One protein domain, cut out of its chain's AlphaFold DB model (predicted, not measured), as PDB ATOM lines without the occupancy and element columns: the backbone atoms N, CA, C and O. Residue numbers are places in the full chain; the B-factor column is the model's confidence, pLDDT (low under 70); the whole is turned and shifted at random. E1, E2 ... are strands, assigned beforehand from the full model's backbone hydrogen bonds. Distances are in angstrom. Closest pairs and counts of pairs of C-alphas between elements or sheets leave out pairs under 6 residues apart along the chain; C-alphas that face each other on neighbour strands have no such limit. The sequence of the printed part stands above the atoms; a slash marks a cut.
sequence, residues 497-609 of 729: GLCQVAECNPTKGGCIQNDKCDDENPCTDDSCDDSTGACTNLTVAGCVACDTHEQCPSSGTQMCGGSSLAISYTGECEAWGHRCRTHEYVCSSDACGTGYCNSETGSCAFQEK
ATOM      1  N   GLY A 497     229.863 152.590 131.233       66.88
ATOM      2  CA  GLY A 497     230.449 153.610 132.118       66.88
ATOM      3  C   GLY A 497     229.498 154.129 133.202       66.88
ATOM      4  O   GLY A 497     228.365 153.672 133.307       66.88
ATOM      5  N   LEU A 498     229.952 155.106 134.000       69.44
ATOM      6  CA  LEU A 498     229.101 155.844 134.958       69.44
ATOM      7  C   LEU A 498     228.284 156.974 134.301       69.44
ATOM      8  O   LEU A 498     227.422 157.564 134.959       69.44
ATOM      9  N   CYS A 499     228.573 157.250 133.027       70.88
ATOM     10  CA  CYS A 499     228.054 158.348 132.216       70.88
ATOM     11  C   CYS A 499     227.236 157.887 130.995       70.88
ATOM     12  O   CYS A 499     226.921 158.718 130.155       70.88
ATOM     13  N   GLN A 500     226.880 156.599 130.875       75.31
ATOM     14  CA  GLN A 500     226.124 156.081 129.723       75.31
ATOM     15  C   GLN A 500     224.931 155.210 130.127       75.31
ATOM     16  O   GLN A 500     224.987 154.484 131.121       75.31
ATOM     17  N   VAL A 501     223.883 155.260 129.308       67.06
ATOM     18  CA  VAL A 501     222.667 154.430 129.351       67.06
ATOM     19  C   VAL A 501     222.590 153.617 128.051       67.06
ATOM     20  O   VAL A 501     223.185 154.001 127.045       67.06
ATOM     21  N   ALA A 502     221.924 152.458 128.058       70.31
ATOM     22  CA  ALA A 502     221.936 151.519 126.933       70.31
ATOM     23  C   ALA A 502     220.538 150.995 126.584       70.31
ATOM     24  O   ALA A 502     219.931 150.265 127.367       70.31
ATOM     25  N   GLU A 503     220.078 151.300 125.373       74.62
ATOM     26  CA  GLU A 503     218.705 151.071 124.900       74.62
ATOM     27  C   GLU A 503     218.698 150.479 123.485       74.62
ATOM     28  O   GLU A 503     219.729 150.481 122.815       74.62
ATOM     29  N   CYS A 504     217.565 149.959 123.000       75.69
ATOM     30  CA  CYS A 504     217.485 149.329 121.676       75.69
ATOM     31  C   CYS A 504     216.872 150.267 120.622       75.69
ATOM     32  O   CYS A 504     215.831 150.875 120.847       75.69
ATOM     33  N   ASN A 505     217.503 150.382 119.447       73.94
ATOM     34  CA  ASN A 505     217.061 151.313 118.408       73.94
ATOM     35  C   ASN A 505     215.847 150.785 117.598       73.94
ATOM     36  O   ASN A 505     216.009 149.805 116.854       73.94
ATOM     37  N   PRO A 506     214.680 151.466 117.614       67.88
ATOM     38  CA  PRO A 506     213.428 150.972 117.016       67.88
ATOM     39  C   PRO A 506     213.434 150.867 115.486       67.88
ATOM     40  O   PRO A 506     212.543 150.255 114.916       67.88
ATOM     41  N   THR A 507     214.434 151.417 114.791       66.94
ATOM     42  CA  THR A 507     214.547 151.320 113.323       66.94
ATOM     43  C   THR A 507     215.620 150.324 112.867       66.94
ATOM     44  O   THR A 507     215.745 150.063 111.670       66.94
ATOM     45  N   LYS A 508     216.451 149.803 113.783       70.69
ATOM     46  CA  LYS A 508     217.660 149.021 113.445       70.69
ATOM     47  C   LYS A 508     217.864 147.751 114.277       70.69
ATOM     48  O   LYS A 508     218.721 146.957 113.902       70.69
ATOM     49  N   GLY A 509     217.116 147.558 115.366       65.31
ATOM     50  CA  GLY A 509     217.129 146.317 116.153       65.31
ATOM     51  C   GLY A 509     218.465 146.020 116.830       65.31
ATOM     52  O   GLY A 509     218.957 144.894 116.795       65.31
ATOM     53  N   GLY A 510     219.101 147.045 117.398       70.19
ATOM     54  CA  GLY A 510     220.393 146.904 118.059       70.19
ATOM     55  C   GLY A 510     220.622 147.960 119.130       70.19
ATOM     56  O   GLY A 510     220.101 149.073 119.036       70.19
ATOM     57  N   CYS A 511     221.417 147.592 120.134       72.06
ATOM     58  CA  CYS A 511     221.715 148.446 121.275       72.06
ATOM     59  C   CYS A 511     222.524 149.688 120.876       72.06
ATOM     60  O   CYS A 511     223.606 149.574 120.296       72.06
ATOM     61  N   ILE A 512     222.008 150.857 121.242       69.56
ATOM     62  CA  ILE A 512     222.711 152.139 121.248       69.56
ATOM     63  C   ILE A 512     223.250 152.431 122.659       69.56
ATOM     64  O   ILE A 512     222.957 151.711 123.618       69.56
ATOM     65  N   GLN A 513     224.114 153.435 122.762       72.75
ATOM     66  CA  GLN A 513     224.536 154.029 124.031       72.75
ATOM     67  C   GLN A 513     224.186 155.513 123.938       72.75
ATOM     68  O   GLN A 513     224.577 156.144 122.954       72.75
ATOM     69  N   ASN A 514     223.477 156.030 124.934       65.25
ATOM     70  CA  ASN A 514     223.167 157.451 125.074       65.25
ATOM     71  C   ASN A 514     223.933 157.980 126.294       65.25
ATOM     72  O   ASN A 514     224.186 157.223 127.239       65.25
ATOM     73  N   ASP A 515     224.312 159.254 126.286       69.94
ATOM     74  CA  ASP A 515     225.045 159.842 127.404       69.94
ATOM     75  C   ASP A 515     224.063 160.258 128.513       69.94
ATOM     76  O   ASP A 515     223.052 160.908 128.287       69.94
ATOM     77  N   LYS A 516     224.350 159.834 129.744       75.12
ATOM     78  CA  LYS A 516     223.439 159.848 130.908       75.12
ATOM     79  C   LYS A 516     222.997 161.249 131.365       75.12
ATOM     80  O   LYS A 516     222.080 161.357 132.172       75.12
ATOM     81  N   CYS A 517     223.710 162.284 130.933       77.06
ATOM     82  CA  CYS A 517     223.507 163.668 131.360       77.06
ATOM     83  C   CYS A 517     222.853 164.552 130.290       77.06
ATOM     84  O   CYS A 517     222.620 165.721 130.575       77.06
ATOM     85  N   ASP A 518     222.584 163.995 129.106       80.06
ATOM     86  CA  ASP A 518     221.742 164.611 128.079       80.06
ATOM     87  C   ASP A 518     220.352 164.861 128.688       80.06
ATOM     88  O   ASP A 518     219.709 163.916 129.155       80.06
ATOM     89  N   ASP A 519     219.925 166.124 128.770       80.25
ATOM     90  CA  ASP A 519     218.589 166.495 129.265       80.25
ATOM     91  C   ASP A 519     217.544 166.656 128.145       80.25
ATOM     92  O   ASP A 519     216.474 167.225 128.362       80.25
ATOM     93  N   GLU A 520     217.856 166.138 126.951       81.25
ATOM     94  CA  GLU A 520     217.094 166.240 125.700       81.25
ATOM     95  C   GLU A 520     216.831 167.687 125.228       81.25
ATOM     96  O   GLU A 520     216.179 167.904 124.202       81.25
ATOM     97  N   ASN A 521     217.363 168.705 125.917       83.69
ATOM     98  CA  ASN A 521     217.227 170.104 125.535       83.69
ATOM     99  C   ASN A 521     218.426 170.537 124.669       83.69
ATOM    100  O   ASN A 521     219.528 170.780 125.161       83.69
ATOM    101  N   PRO A 522     218.238 170.776 123.359       80.62
ATOM    102  CA  PRO A 522     219.334 171.186 122.492       80.62
ATOM    103  C   PRO A 522     219.823 172.617 122.768       80.62
ATOM    104  O   PRO A 522     220.722 173.079 122.078       80.62
ATOM    105  N   CYS A 523     219.283 173.346 123.746       85.00
ATOM    106  CA  CYS A 523     219.835 174.625 124.195       85.00
ATOM    107  C   CYS A 523     220.705 174.545 125.455       85.00
ATOM    108  O   CYS A 523     221.133 175.585 125.965       85.00
ATOM    109  N   THR A 524     221.047 173.340 125.898       85.31
ATOM    110  CA  THR A 524     222.082 173.063 126.897       85.31
ATOM    111  C   THR A 524     223.368 172.519 126.235       85.31
ATOM    112  O   THR A 524     223.409 172.194 125.039       85.31
ATOM    113  N   ASP A 525     224.476 172.557 126.971       84.06
ATOM    114  CA  ASP A 525     225.748 171.895 126.664       84.06
ATOM    115  C   ASP A 525     226.058 170.973 127.846       84.06
ATOM    116  O   ASP A 525     226.365 171.445 128.948       84.06
ATOM    117  N   ASP A 526     225.877 169.672 127.626       85.25
ATOM    118  CA  ASP A 526     225.783 168.677 128.689       85.25
ATOM    119  C   ASP A 526     227.085 167.909 128.850       85.25
ATOM    120  O   ASP A 526     227.693 167.419 127.895       85.25
ATOM    121  N   SER A 527     227.535 167.799 130.097       82.62
ATOM    122  CA  SER A 527     228.798 167.155 130.429       82.62
ATOM    123  C   SER A 527     228.654 166.230 131.625       82.62
ATOM    124  O   SER A 527     228.007 166.564 132.617       82.62
ATOM    125  N   CYS A 528     229.306 165.071 131.540       81.88
ATOM    126  CA  CYS A 528     229.394 164.106 132.626       81.88
ATOM    127  C   CYS A 528     230.842 163.969 133.099       81.88
ATOM    128  O   CYS A 528     231.754 163.768 132.296       81.88
ATOM    129  N   ASP A 529     231.062 164.029 134.410       81.69
ATOM    130  CA  ASP A 529     232.355 163.682 134.995       81.69
ATOM    131  C   ASP A 529     232.521 162.150 135.010       81.69
ATOM    132  O   ASP A 529     231.954 161.456 135.857       81.69
ATOM    133  N   ASP A 530     233.337 161.622 134.091       78.19
ATOM    134  CA  ASP A 530     233.661 160.188 133.936       78.19
ATOM    135  C   ASP A 530     234.096 159.475 135.236       78.19
ATOM    136  O   ASP A 530     234.048 158.244 135.323       78.19
ATOM    137  N   SER A 531     234.569 160.218 136.244       76.12
ATOM    138  CA  SER A 531     235.115 159.665 137.489       76.12
ATOM    139  C   SER A 531     234.099 159.569 138.631       76.12
ATOM    140  O   SER A 531     234.300 158.785 139.563       76.12
ATOM    141  N   THR A 532     233.004 160.329 138.554       77.19
ATOM    142  CA  THR A 532     231.960 160.429 139.589       77.19
ATOM    143  C   THR A 532     230.555 160.128 139.069       77.19
ATOM    144  O   THR A 532     229.682 159.767 139.857       77.19
ATOM    145  N   GLY A 533     230.323 160.234 137.757       73.69
ATOM    146  CA  GLY A 533     229.006 160.117 137.133       73.69
ATOM    147  C   GLY A 533     228.082 161.308 137.407       73.69
ATOM    148  O   GLY A 533     226.864 161.140 137.318       73.69
ATOM    149  N   ALA A 534     228.632 162.464 137.794       79.12
ATOM    150  CA  ALA A 534     227.885 163.699 138.028       79.12
ATOM    151  C   ALA A 534     227.684 164.494 136.727       79.12
ATOM    152  O   ALA A 534     228.587 164.534 135.892       79.12
ATOM    153  N   CYS A 535     226.520 165.133 136.588       82.56
ATOM    154  CA  CYS A 535     226.123 165.906 135.409       82.56
ATOM    155  C   CYS A 535     226.283 167.418 135.623       82.56
ATOM    156  O   CYS A 535     226.065 167.918 136.729       82.56
ATOM    157  N   THR A 536     226.623 168.143 134.559       85.81
ATOM    158  CA  THR A 536     226.591 169.609 134.494       85.81
ATOM    159  C   THR A 536     226.059 170.045 133.134       85.81
ATOM    160  O   THR A 536     226.695 169.760 132.118       85.81
ATOM    161  N   ASN A 537     224.943 170.770 133.139       84.19
ATOM    162  CA  ASN A 537     224.179 171.114 131.945       84.19
ATOM    163  C   ASN A 537     224.166 172.645 131.831       84.19
ATOM    164  O   ASN A 537     223.619 173.336 132.696       84.19
ATOM    165  N   LEU A 538     224.869 173.200 130.838       85.06
ATOM    166  CA  LEU A 538     225.126 174.644 130.734       85.06
ATOM    167  C   LEU A 538     224.297 175.300 129.625       85.06
ATOM    168  O   LEU A 538     224.467 175.004 128.447       85.06
ATOM    169  N   THR A 539     223.412 176.231 129.985       83.50
ATOM    170  CA  THR A 539     222.518 176.899 129.024       83.50
ATOM    171  C   THR A 539     223.285 177.769 128.021       83.50
ATOM    172  O   THR A 539     224.049 178.659 128.400       83.50
ATOM    173  N   VAL A 540     223.027 177.569 126.728       81.88
ATOM    174  CA  VAL A 540     223.634 178.339 125.635       81.88
ATOM    175  C   VAL A 540     222.854 179.636 125.398       81.88
ATOM    176  O   VAL A 540     221.699 179.628 124.969       81.88
ATOM    177  N   ALA A 541     223.494 180.776 125.666       72.12
ATOM    178  CA  ALA A 541     222.872 182.095 125.552       72.12
ATOM    179  C   ALA A 541     222.437 182.416 124.107       72.12
ATOM    180  O   ALA A 541     223.224 182.311 123.169       72.12
ATOM    181  N   GLY A 542     221.181 182.837 123.929       71.25
ATOM    182  CA  GLY A 542     220.607 183.119 122.606       71.25
ATOM    183  C   GLY A 542     220.354 181.877 121.740       71.25
ATOM    184  O   GLY A 542     220.196 181.993 120.523       71.25
ATOM    185  N   CYS A 543     220.310 180.684 122.335       81.12
ATOM    186  CA  CYS A 543     219.858 179.484 121.643       81.12
ATOM    187  C   CYS A 543     218.326 179.457 121.480       81.12
ATOM    188  O   CYS A 543     217.584 179.902 122.353       81.12
ATOM    189  N   VAL A 544     217.864 178.897 120.357       85.88
ATOM    190  CA  VAL A 544     216.469 178.496 120.123       85.88
ATOM    191  C   VAL A 544     216.485 177.073 119.569       85.88
ATOM    192  O   VAL A 544     217.231 176.798 118.624       85.88
ATOM    193  N   ALA A 545     215.685 176.187 120.161       85.94
ATOM    194  CA  ALA A 545     215.538 174.796 119.742       85.94
ATOM    195  C   ALA A 545     214.712 174.674 118.447       85.94
ATOM    196  O   ALA A 545     213.793 175.463 118.212       85.94
ATOM    197  N   CYS A 546     215.024 173.690 117.604       84.19
ATOM    198  CA  CYS A 546     214.306 173.430 116.357       84.19
ATOM    199  C   CYS A 546     214.500 172.001 115.840       84.19
ATOM    200  O   CYS A 546     215.570 171.416 115.973       84.19
ATOM    201  N   ASP A 547     213.499 171.508 115.113       83.50
ATOM    202  CA  ASP A 547     213.572 170.282 114.301       83.50
ATOM    203  C   ASP A 547     213.422 170.602 112.806       83.50
ATOM    204  O   ASP A 547     213.792 169.829 111.921       83.50
ATOM    205  N   THR A 548     212.869 171.780 112.515       83.81
ATOM    206  CA  THR A 548     212.559 172.297 111.188       83.81
ATOM    207  C   THR A 548     212.967 173.765 111.079       83.81
ATOM    208  O   THR A 548     213.041 174.498 112.063       83.81
ATOM    209  N   HIS A 549     213.196 174.229 109.850       85.69
ATOM    210  CA  HIS A 549     213.557 175.625 109.583       85.69
ATOM    211  C   HIS A 549     212.446 176.627 109.970       85.69
ATOM    212  O   HIS A 549     212.745 177.795 110.194       85.69
ATOM    213  N   GLU A 550     211.184 176.190 110.065       81.69
ATOM    214  CA  GLU A 550     210.033 177.056 110.372       81.69
ATOM    215  C   GLU A 550     209.905 177.396 111.869       81.69
ATOM    216  O   GLU A 550     209.286 178.401 112.207       81.69
ATOM    217  N   GLN A 551     210.531 176.613 112.759       83.88
ATOM    218  CA  GLN A 551     210.629 176.924 114.196       83.88
ATOM    219  C   GLN A 551     211.648 178.043 114.491       83.88
ATOM    220  O   GLN A 551     211.631 178.617 115.579       83.88
ATOM    221  N   CYS A 552     212.536 178.373 113.545       85.00
ATOM    222  CA  CYS A 552     213.585 179.365 113.769       85.00
ATOM    223  C   CYS A 552     213.120 180.811 113.535       85.00
ATOM    224  O   CYS A 552     212.365 181.072 112.593       85.00
ATOM    225  N   PRO A 553     213.631 181.787 114.318       86.31
ATOM    226  CA  PRO A 553     213.414 183.203 114.043       86.31
ATOM    227  C   PRO A 553     213.848 183.567 112.620       86.31
ATOM    228  O   PRO A 553     214.823 183.025 112.090       86.31
ATOM    229  N   SER A 554     213.107 184.479 111.989       85.31
ATOM    230  CA  SER A 554     213.276 184.780 110.568       85.31
ATOM    231  C   SER A 554     214.678 185.309 110.243       85.31
ATOM    232  O   SER A 554     215.358 185.913 111.071       85.31
ATOM    233  N   SER A 555     215.139 185.052 109.016       81.69
ATOM    234  CA  SER A 555     216.497 185.405 108.588       81.69
ATOM    235  C   SER A 555     216.776 186.901 108.786       81.69
ATOM    236  O   SER A 555     216.115 187.746 108.180       81.69
ATOM    237  N   GLY A 556     217.750 187.223 109.640       77.25
ATOM    238  CA  GLY A 556     218.090 188.591 110.034       77.25
ATOM    239  C   GLY A 556     217.456 189.091 111.340       77.25
ATOM    240  O   GLY A 556     217.805 190.192 111.761       77.25
ATOM    241  N   THR A 557     216.590 188.325 112.017       82.44
ATOM    242  CA  THR A 557     216.185 188.621 113.406       82.44
ATOM    243  C   THR A 557     217.418 188.627 114.310       82.44
ATOM    244  O   THR A 557     218.254 187.728 114.210       82.44
ATOM    245  N   GLN A 558     217.526 189.624 115.192       82.81
ATOM    246  CA  GLN A 558     218.641 189.783 116.128       82.81
ATOM    247  C   GLN A 558     218.173 189.666 117.585       82.81
ATOM    248  O   GLN A 558     217.032 189.999 117.895       82.81
ATOM    249  N   MET A 559     219.059 189.220 118.477       83.19
ATOM    250  CA  MET A 559     218.885 189.244 119.934       83.19
ATOM    251  C   MET A 559     220.240 189.295 120.657       83.19
ATOM    252  O   MET A 559     221.292 189.190 120.026       83.19
ATOM    253  N   CYS A 560     220.228 189.425 121.983       81.81
ATOM    254  CA  CYS A 560     221.443 189.503 122.792       81.81
ATOM    255  C   CYS A 560     221.826 188.153 123.413       81.81
ATOM    256  O   CYS A 560     221.050 187.569 124.162       81.81
ATOM    257  N   GLY A 561     223.061 187.708 123.168       70.19
ATOM    258  CA  GLY A 561     223.707 186.582 123.860       70.19
ATOM    259  C   GLY A 561     224.458 186.992 125.133       70.19
ATOM    260  O   GLY A 561     225.270 186.235 125.652       70.19
ATOM    261  N   GLY A 562     224.259 188.228 125.593       73.06
ATOM    262  CA  GLY A 562     224.969 188.849 126.708       73.06
ATOM    263  C   GLY A 562     225.050 190.366 126.529       73.06
ATOM    264  O   GLY A 562     224.630 190.904 125.505       73.06
ATOM    265  N   SER A 563     225.621 191.071 127.506       70.12
ATOM    266  CA  SER A 563     225.663 192.544 127.525       70.12
ATOM    267  C   SER A 563     226.413 193.178 126.342       70.12
ATOM    268  O   SER A 563     226.079 194.285 125.929       70.12
ATOM    269  N   SER A 564     227.396 192.482 125.761       76.50
ATOM    270  CA  SER A 564     228.213 192.962 124.632       76.50
ATOM    271  C   SER A 564     228.247 192.005 123.430       76.50
ATOM    272  O   SER A 564     229.126 192.128 122.575       76.50
ATOM    273  N   LEU A 565     227.323 191.039 123.368       79.38
ATOM    274  CA  LEU A 565     227.237 190.035 122.304       79.38
ATOM    275  C   LEU A 565     225.851 190.087 121.655       79.38
ATOM    276  O   LEU A 565     224.859 189.731 122.288       79.38
ATOM    277  N   ALA A 566     225.793 190.507 120.394       82.25
ATOM    278  CA  ALA A 566     224.599 190.395 119.564       82.25
ATOM    279  C   ALA A 566     224.670 189.126 118.705       82.25
ATOM    280  O   ALA A 566     225.742 188.696 118.279       82.25
ATOM    281  N   ILE A 567     223.514 188.535 118.436       84.69
ATOM    282  CA  ILE A 567     223.348 187.266 117.729       84.69
ATOM    283  C   ILE A 567     222.256 187.469 116.677       84.69
ATOM    284  O   ILE A 567     221.188 187.976 117.009       84.69
ATOM    285  N   SER A 568     222.488 187.083 115.415       85.12
ATOM    286  CA  SER A 568     221.445 187.098 114.373       85.12
ATOM    287  C   SER A 568     221.145 185.711 113.823       85.12
ATOM    288  O   SER A 568     222.076 184.995 113.460       85.12
ATOM    289  N   TYR A 569     219.873 185.366 113.658       86.06
ATOM    290  CA  TYR A 569     219.459 184.092 113.067       86.06
ATOM    291  C   TYR A 569     219.570 184.098 111.545       86.06
ATOM    292  O   TYR A 569     219.242 185.088 110.887       86.06
ATOM    293  N   THR A 570     219.963 182.965 110.962       83.38
ATOM    294  CA  THR A 570     219.886 182.775 109.504       83.38
ATOM    295  C   THR A 570     218.502 182.322 109.041       83.38
ATOM    296  O   THR A 570     218.244 182.338 107.837       83.38
ATOM    297  N   GLY A 571     217.604 181.947 109.959       82.06
ATOM    298  CA  GLY A 571     216.345 181.266 109.640       82.06
ATOM    299  C   GLY A 571     216.539 179.802 109.224       82.06
ATOM    300  O   GLY A 571     215.681 179.234 108.556       82.06
ATOM    301  N   GLU A 572     217.679 179.192 109.568       85.94
ATOM    302  CA  GLU A 572     217.962 177.781 109.305       85.94
ATOM    303  C   GLU A 572     218.105 177.000 110.616       85.94
ATOM    304  O   GLU A 572     218.749 177.483 111.543       85.94
ATOM    305  N   CYS A 573     217.580 175.776 110.678       87.38
ATOM    306  CA  CYS A 573     217.907 174.836 111.750       87.38
ATOM    307  C   CYS A 573     219.228 174.098 111.434       87.38
ATOM    308  O   CYS A 573     219.499 173.776 110.271       87.38
ATOM    309  N   GLU A 574     220.066 173.837 112.438       82.25
ATOM    310  CA  GLU A 574     221.331 173.108 112.281       82.25
ATOM    311  C   GLU A 574     221.080 171.597 112.149       82.25
ATOM    312  O   GLU A 574     220.660 170.935 113.096       82.25
ATOM    313  N   ALA A 575     221.412 171.033 110.982       66.12
ATOM    314  CA  ALA A 575     221.058 169.671 110.545       66.12
ATOM    315  C   ALA A 575     221.603 168.481 111.380       66.12
ATOM    316  O   ALA A 575     221.440 167.336 110.966       66.12
ATOM    317  N   TRP A 576     222.279 168.746 112.502       59.84
ATOM    318  CA  TRP A 576     222.815 167.753 113.445       59.84
ATOM    319  C   TRP A 576     222.747 168.203 114.915       59.84
ATOM    320  O   TRP A 576     223.291 167.511 115.768       59.84
ATOM    321  N   GLY A 577     222.161 169.370 115.214       61.19
ATOM    322  CA  GLY A 577     222.268 169.989 116.541       61.19
ATOM    323  C   GLY A 577     220.950 170.390 117.198       61.19
ATOM    324  O   GLY A 577     220.999 170.811 118.345       61.19
ATOM    325  N   HIS A 578     219.819 170.316 116.483       80.81
ATOM    326  CA  HIS A 578     218.490 170.786 116.921       80.81
ATOM    327  C   HIS A 578     218.470 172.238 117.462       80.81
ATOM    328  O   HIS A 578     217.620 172.629 118.259       80.81
ATOM    329  N   ARG A 579     219.427 173.060 117.005       88.00
ATOM    330  CA  ARG A 579     219.629 174.475 117.362       88.00
ATOM    331  C   ARG A 579     219.436 175.340 116.124       88.00
ATOM    332  O   ARG A 579     219.909 174.987 115.042       88.00
ATOM    333  N   CYS A 580     218.798 176.495 116.259       86.81
ATOM    334  CA  CYS A 580     218.718 177.461 115.169       86.81
ATOM    335  C   CYS A 580     220.091 178.076 114.890       86.81
ATOM    336  O   CYS A 580     220.753 178.584 115.795       86.81
ATOM    337  N   ARG A 581     220.507 178.072 113.622       86.94
ATOM    338  CA  ARG A 581     221.770 178.660 113.184       86.94
ATOM    339  C   ARG A 581     221.764 180.170 113.387       86.94
ATOM    340  O   ARG A 581     220.880 180.892 112.915       86.94
ATOM    341  N   THR A 582     222.844 180.643 113.987       85.81
ATOM    342  CA  THR A 582     223.100 182.051 114.263       85.81
ATOM    343  C   THR A 582     224.386 182.539 113.591       85.81
ATOM    344  O   THR A 582     225.135 181.774 112.982       85.81
ATOM    345  N   HIS A 583     224.623 183.847 113.649       84.56
ATOM    346  CA  HIS A 583     225.921 184.494 113.479       84.56
ATOM    347  C   HIS A 583     226.133 185.433 114.670       84.56
ATOM    348  O   HIS A 583     225.226 186.184 115.035       84.56
ATOM    349  N   GLU A 584     227.322 185.389 115.265       84.31
ATOM    350  CA  GLU A 584     227.696 186.201 116.424       84.31
ATOM    351  C   GLU A 584     228.385 187.509 116.019       84.31
ATOM    352  O   GLU A 584     229.217 187.549 115.107       84.31
ATOM    353  N   TYR A 585     228.083 188.576 116.757       80.94
ATOM    354  CA  TYR A 585     228.658 189.906 116.599       80.94
ATOM    355  C   TYR A 585     229.034 190.461 117.974       80.94
ATOM    356  O   TYR A 585     228.179 190.874 118.758       80.94
ATOM    357  N   VAL A 586     230.334 190.511 118.270       80.75
ATOM    358  CA  VAL A 586     230.834 191.235 119.446       80.75
ATOM    359  C   VAL A 586     230.657 192.732 119.200       80.75
ATOM    360  O   VAL A 586     231.187 193.275 118.227       80.75
ATOM    361  N   CYS A 587     229.919 193.406 120.078       82.31
ATOM    362  CA  CYS A 587     229.618 194.823 119.925       82.31
ATOM    363  C   CYS A 587     230.873 195.666 120.185       82.31
ATOM    364  O   CYS A 587     231.442 195.661 121.276       82.31
ATOM    365  N   SER A 588     231.336 196.374 119.150       77.44
ATOM    366  CA  SER A 588     232.625 197.072 119.173       77.44
ATOM    367  C   SER A 588     232.634 198.204 120.202       77.44
ATOM    368  O   SER A 588     231.897 199.176 120.070       77.44
ATOM    369  N   SER A 589     233.514 198.100 121.196       75.44
ATOM    370  CA  SER A 589     233.829 199.162 122.156       75.44
ATOM    371  C   SER A 589     235.171 199.814 121.827       75.44
ATOM    372  O   SER A 589     236.049 199.187 121.231       75.44
ATOM    373  N   ASP A 590     235.343 201.073 122.229       78.44
ATOM    374  CA  ASP A 590     236.611 201.788 122.116       78.44
ATOM    375  C   ASP A 590     236.869 202.711 123.330       78.44
ATOM    376  O   ASP A 590     236.295 202.549 124.416       78.44
ATOM    377  N   ALA A 591     237.799 203.660 123.179       75.50
ATOM    378  CA  ALA A 591     238.133 204.619 124.227       75.50
ATOM    379  C   ALA A 591     236.975 205.583 124.558       75.50
ATOM    380  O   ALA A 591     236.856 206.001 125.708       75.50
ATOM    381  N   CYS A 592     236.121 205.895 123.582       74.19
ATOM    382  CA  CYS A 592     235.056 206.893 123.652       74.19
ATOM    383  C   CYS A 592     233.671 206.309 123.922       74.19
ATOM    384  O   CYS A 592     232.827 207.015 124.461       74.19
ATOM    385  N   GLY A 593     233.437 205.029 123.630       75.06
ATOM    386  CA  GLY A 593     232.160 204.391 123.935       75.06
ATOM    387  C   GLY A 593     232.239 202.893 124.187       75.06
ATOM    388  O   GLY A 593     233.252 202.231 123.940       75.06
ATOM    389  N   THR A 594     231.166 202.353 124.748       81.25
ATOM    390  CA  THR A 594     230.967 200.915 124.950       81.25
ATOM    391  C   THR A 594     229.922 200.411 123.970       81.25
ATOM    392  O   THR A 594     228.761 200.807 124.034       81.25
ATOM    393  N   GLY A 595     230.339 199.515 123.074       80.81
ATOM    394  CA  GLY A 595     229.416 198.698 122.300       80.81
ATOM    395  C   GLY A 595     228.692 197.729 123.229       80.81
ATOM    396  O   GLY A 595     229.337 196.967 123.949       80.81
ATOM    397  N   TYR A 596     227.365 197.767 123.208       84.56
ATOM    398  CA  TYR A 596     226.493 196.900 123.996       84.56
ATOM    399  C   TYR A 596     225.402 196.329 123.092       84.56
ATOM    400  O   TYR A 596     225.069 196.923 122.067       84.56
ATOM    401  N   CYS A 597     224.843 195.174 123.438       83.31
ATOM    402  CA  CYS A 597     223.666 194.680 122.736       83.31
ATOM    403  C   CYS A 597     222.409 195.320 123.339       83.31
ATOM    404  O   CYS A 597     222.177 195.225 124.544       83.31
ATOM    405  N   ASN A 598     221.613 196.001 122.514       81.88
ATOM    406  CA  ASN A 598     220.353 196.599 122.938       81.88
ATOM    407  C   ASN A 598     219.271 195.506 123.002       81.88
ATOM    408  O   ASN A 598     218.964 194.871 121.995       81.88
ATOM    409  N   SER A 599     218.684 195.294 124.180       79.50
ATOM    410  CA  SER A 599     217.764 194.178 124.450       79.50
ATOM    411  C   SER A 599     216.415 194.255 123.728       79.50
ATOM    412  O   SER A 599     215.764 193.227 123.577       79.50
ATOM    413  N   GLU A 600     215.988 195.438 123.277       77.44
ATOM    414  CA  GLU A 600     214.714 195.627 122.563       77.44
ATOM    415  C   GLU A 600     214.841 195.368 121.054       77.44
ATOM    416  O   GLU A 600     213.892 194.932 120.407       77.44
ATOM    417  N   THR A 601     216.016 195.647 120.483       78.62
ATOM    418  CA  THR A 601     216.283 195.550 119.034       78.62
ATOM    419  C   THR A 601     217.180 194.372 118.656       78.62
ATOM    420  O   THR A 601     217.254 194.012 117.482       78.62
ATOM    421  N   GLY A 602     217.904 193.797 119.621       74.94
ATOM    422  CA  GLY A 602     218.926 192.769 119.408       74.94
ATOM    423  C   GLY A 602     220.187 193.258 118.686       74.94
ATOM    424  O   GLY A 602     221.126 192.487 118.497       74.94
ATOM    425  N   SER A 603     220.227 194.524 118.269       80.69
ATOM    426  CA  SER A 603     221.351 195.116 117.553       80.69
ATOM    427  C   SER A 603     222.461 195.553 118.507       80.69
ATOM    428  O   SER A 603     222.213 195.973 119.639       80.69
ATOM    429  N   CYS A 604     223.704 195.551 118.018       81.31
ATOM    430  CA  CYS A 604     224.784 196.265 118.691       81.31
ATOM    431  C   CYS A 604     224.535 197.777 118.636       81.31
ATOM    432  O   CYS A 604     224.659 198.397 117.577       81.31
ATOM    433  N   ALA A 605     224.225 198.355 119.789       81.38
ATOM    434  CA  ALA A 605     224.221 199.785 120.032       81.38
ATOM    435  C   ALA A 605     225.587 200.232 120.582       81.38
ATOM    436  O   ALA A 605     226.449 199.419 120.926       81.38
ATOM    437  N   PHE A 606     225.798 201.543 120.654       79.19
ATOM    438  CA  PHE A 606     227.024 202.148 121.161       79.19
ATOM    439  C   PHE A 606     226.640 203.259 122.132       79.19
ATOM    440  O   PHE A 606     225.903 204.166 121.760       79.19
ATOM    441  N   GLN A 607     227.097 203.160 123.379       76.12
ATOM    442  CA  GLN A 607     226.923 204.214 124.373       76.12
ATOM    443  C   GLN A 607     228.196 205.055 124.407       76.12
ATOM    444  O   GLN A 607     229.258 204.542 124.776       76.12
ATOM    445  N   GLU A 608     228.102 206.324 124.018       78.00
ATOM    446  CA  GLU A 608     229.209 207.268 124.167       78.00
ATOM    447  C   GLU A 608     229.396 207.621 125.651       78.00
ATOM    448  O   GLU A 608     228.437 207.772 126.399       78.00
ATOM    449  N   LYS A 609     230.651 207.708 126.101       75.50
ATOM    450  CA  LYS A 609     231.029 207.981 127.504       75.50
ATOM    451  C   LYS A 609     231.160 209.474 127.816       75.50
ATOM    452  O   LYS A 609     231.486 209.824 128.946       75.50
TER     453      LYS A 609
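What this domain is: This is residues 497 to 609 of the 729 residues of an uncharacterized protein of Candidatus Magasanikbacteria bacterium GW2011_GWC2_37_14 (UniProt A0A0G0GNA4). Small antiparallel hairpins are strung one after another into a loose, flat chain: E1 and E2 at one end, then E3 and E4, then a strongly twisted three-stranded sheet of E5, E6 and E7, and the hairpin of E8 and E9 at the other end. The three-stranded sheet is the largest unit, and the E8 and E9 hairpin meets it through the residues around Cys 597 and Cys 604. The printed part has 113 residues with no named helix and nine named strands, E1 to E9 in order; the class is all strand, though under half of the residues, 51, are in named elements. E5, E6 and E7 form a meander, each strand the antiparallel neighbour of the one before, in the order E5 - E6 - E7. The whole is loose, with a radius of gyration of the C-alphas of 18.9 A and spans of 61 by 36 by 17 A.

How they stand to each other: E1, residues 500 to 504, and E2, residues 511 to 515, form a hairpin, with N 501 and O 514 2.9 A apart, within hydrogen-bond range. E3, residues 524 to 528, and E4, residues 535 to 539, form the next hairpin, with N 525 and O 538 at 2.9 A. E2 and E3 are apart, but only just, with their closest C-alphas 8.0 A apart. E5, residues 558 to 562, and E6, residues 565 to 573, form a hairpin at 130 degrees between directions, with N 559 and O 567 at 2.9 A. E6 bends by 71 degrees at residue 570. E7, residues 580 to 586, forms a hairpin with E6, with N 568 and O 583 at 2.9 A; E5 and E7 are edge strands. E8, residues 593 to 597, and E9, residues 604 to 608, form the last hairpin, with N 594 and O 607 at 2.9 A. The closest C-alphas of E6 and E8, those of Ala 566 and Cys 597, are 5.4 A apart. Those of E5 and E8, Cys 560 and Cys 597, are 5.6 A apart. E1 and E9 are apart.

Where its parts are: E1 begins at C-alpha 500, at (226.124, 156.081, 129.723). E6 is the longest strand, 20.7 A from C-alpha 565 to C-alpha 573, and E7 measures 18.8 A. E9 ends at C-alpha 608, at (229.209, 207.268, 124.167).

The domain as a whole: The two C-alphas farthest apart, those of Gly 509 and Lys 609, are 64.2 A apart. The printed part has no cut. The link from E4 to E5, residues 540 to 557, is long, and the link from E5 to E6 is tight. The mean pLDDT of the printed part is 78.7, and 12 residues are under 70, among them residues 575 to 577.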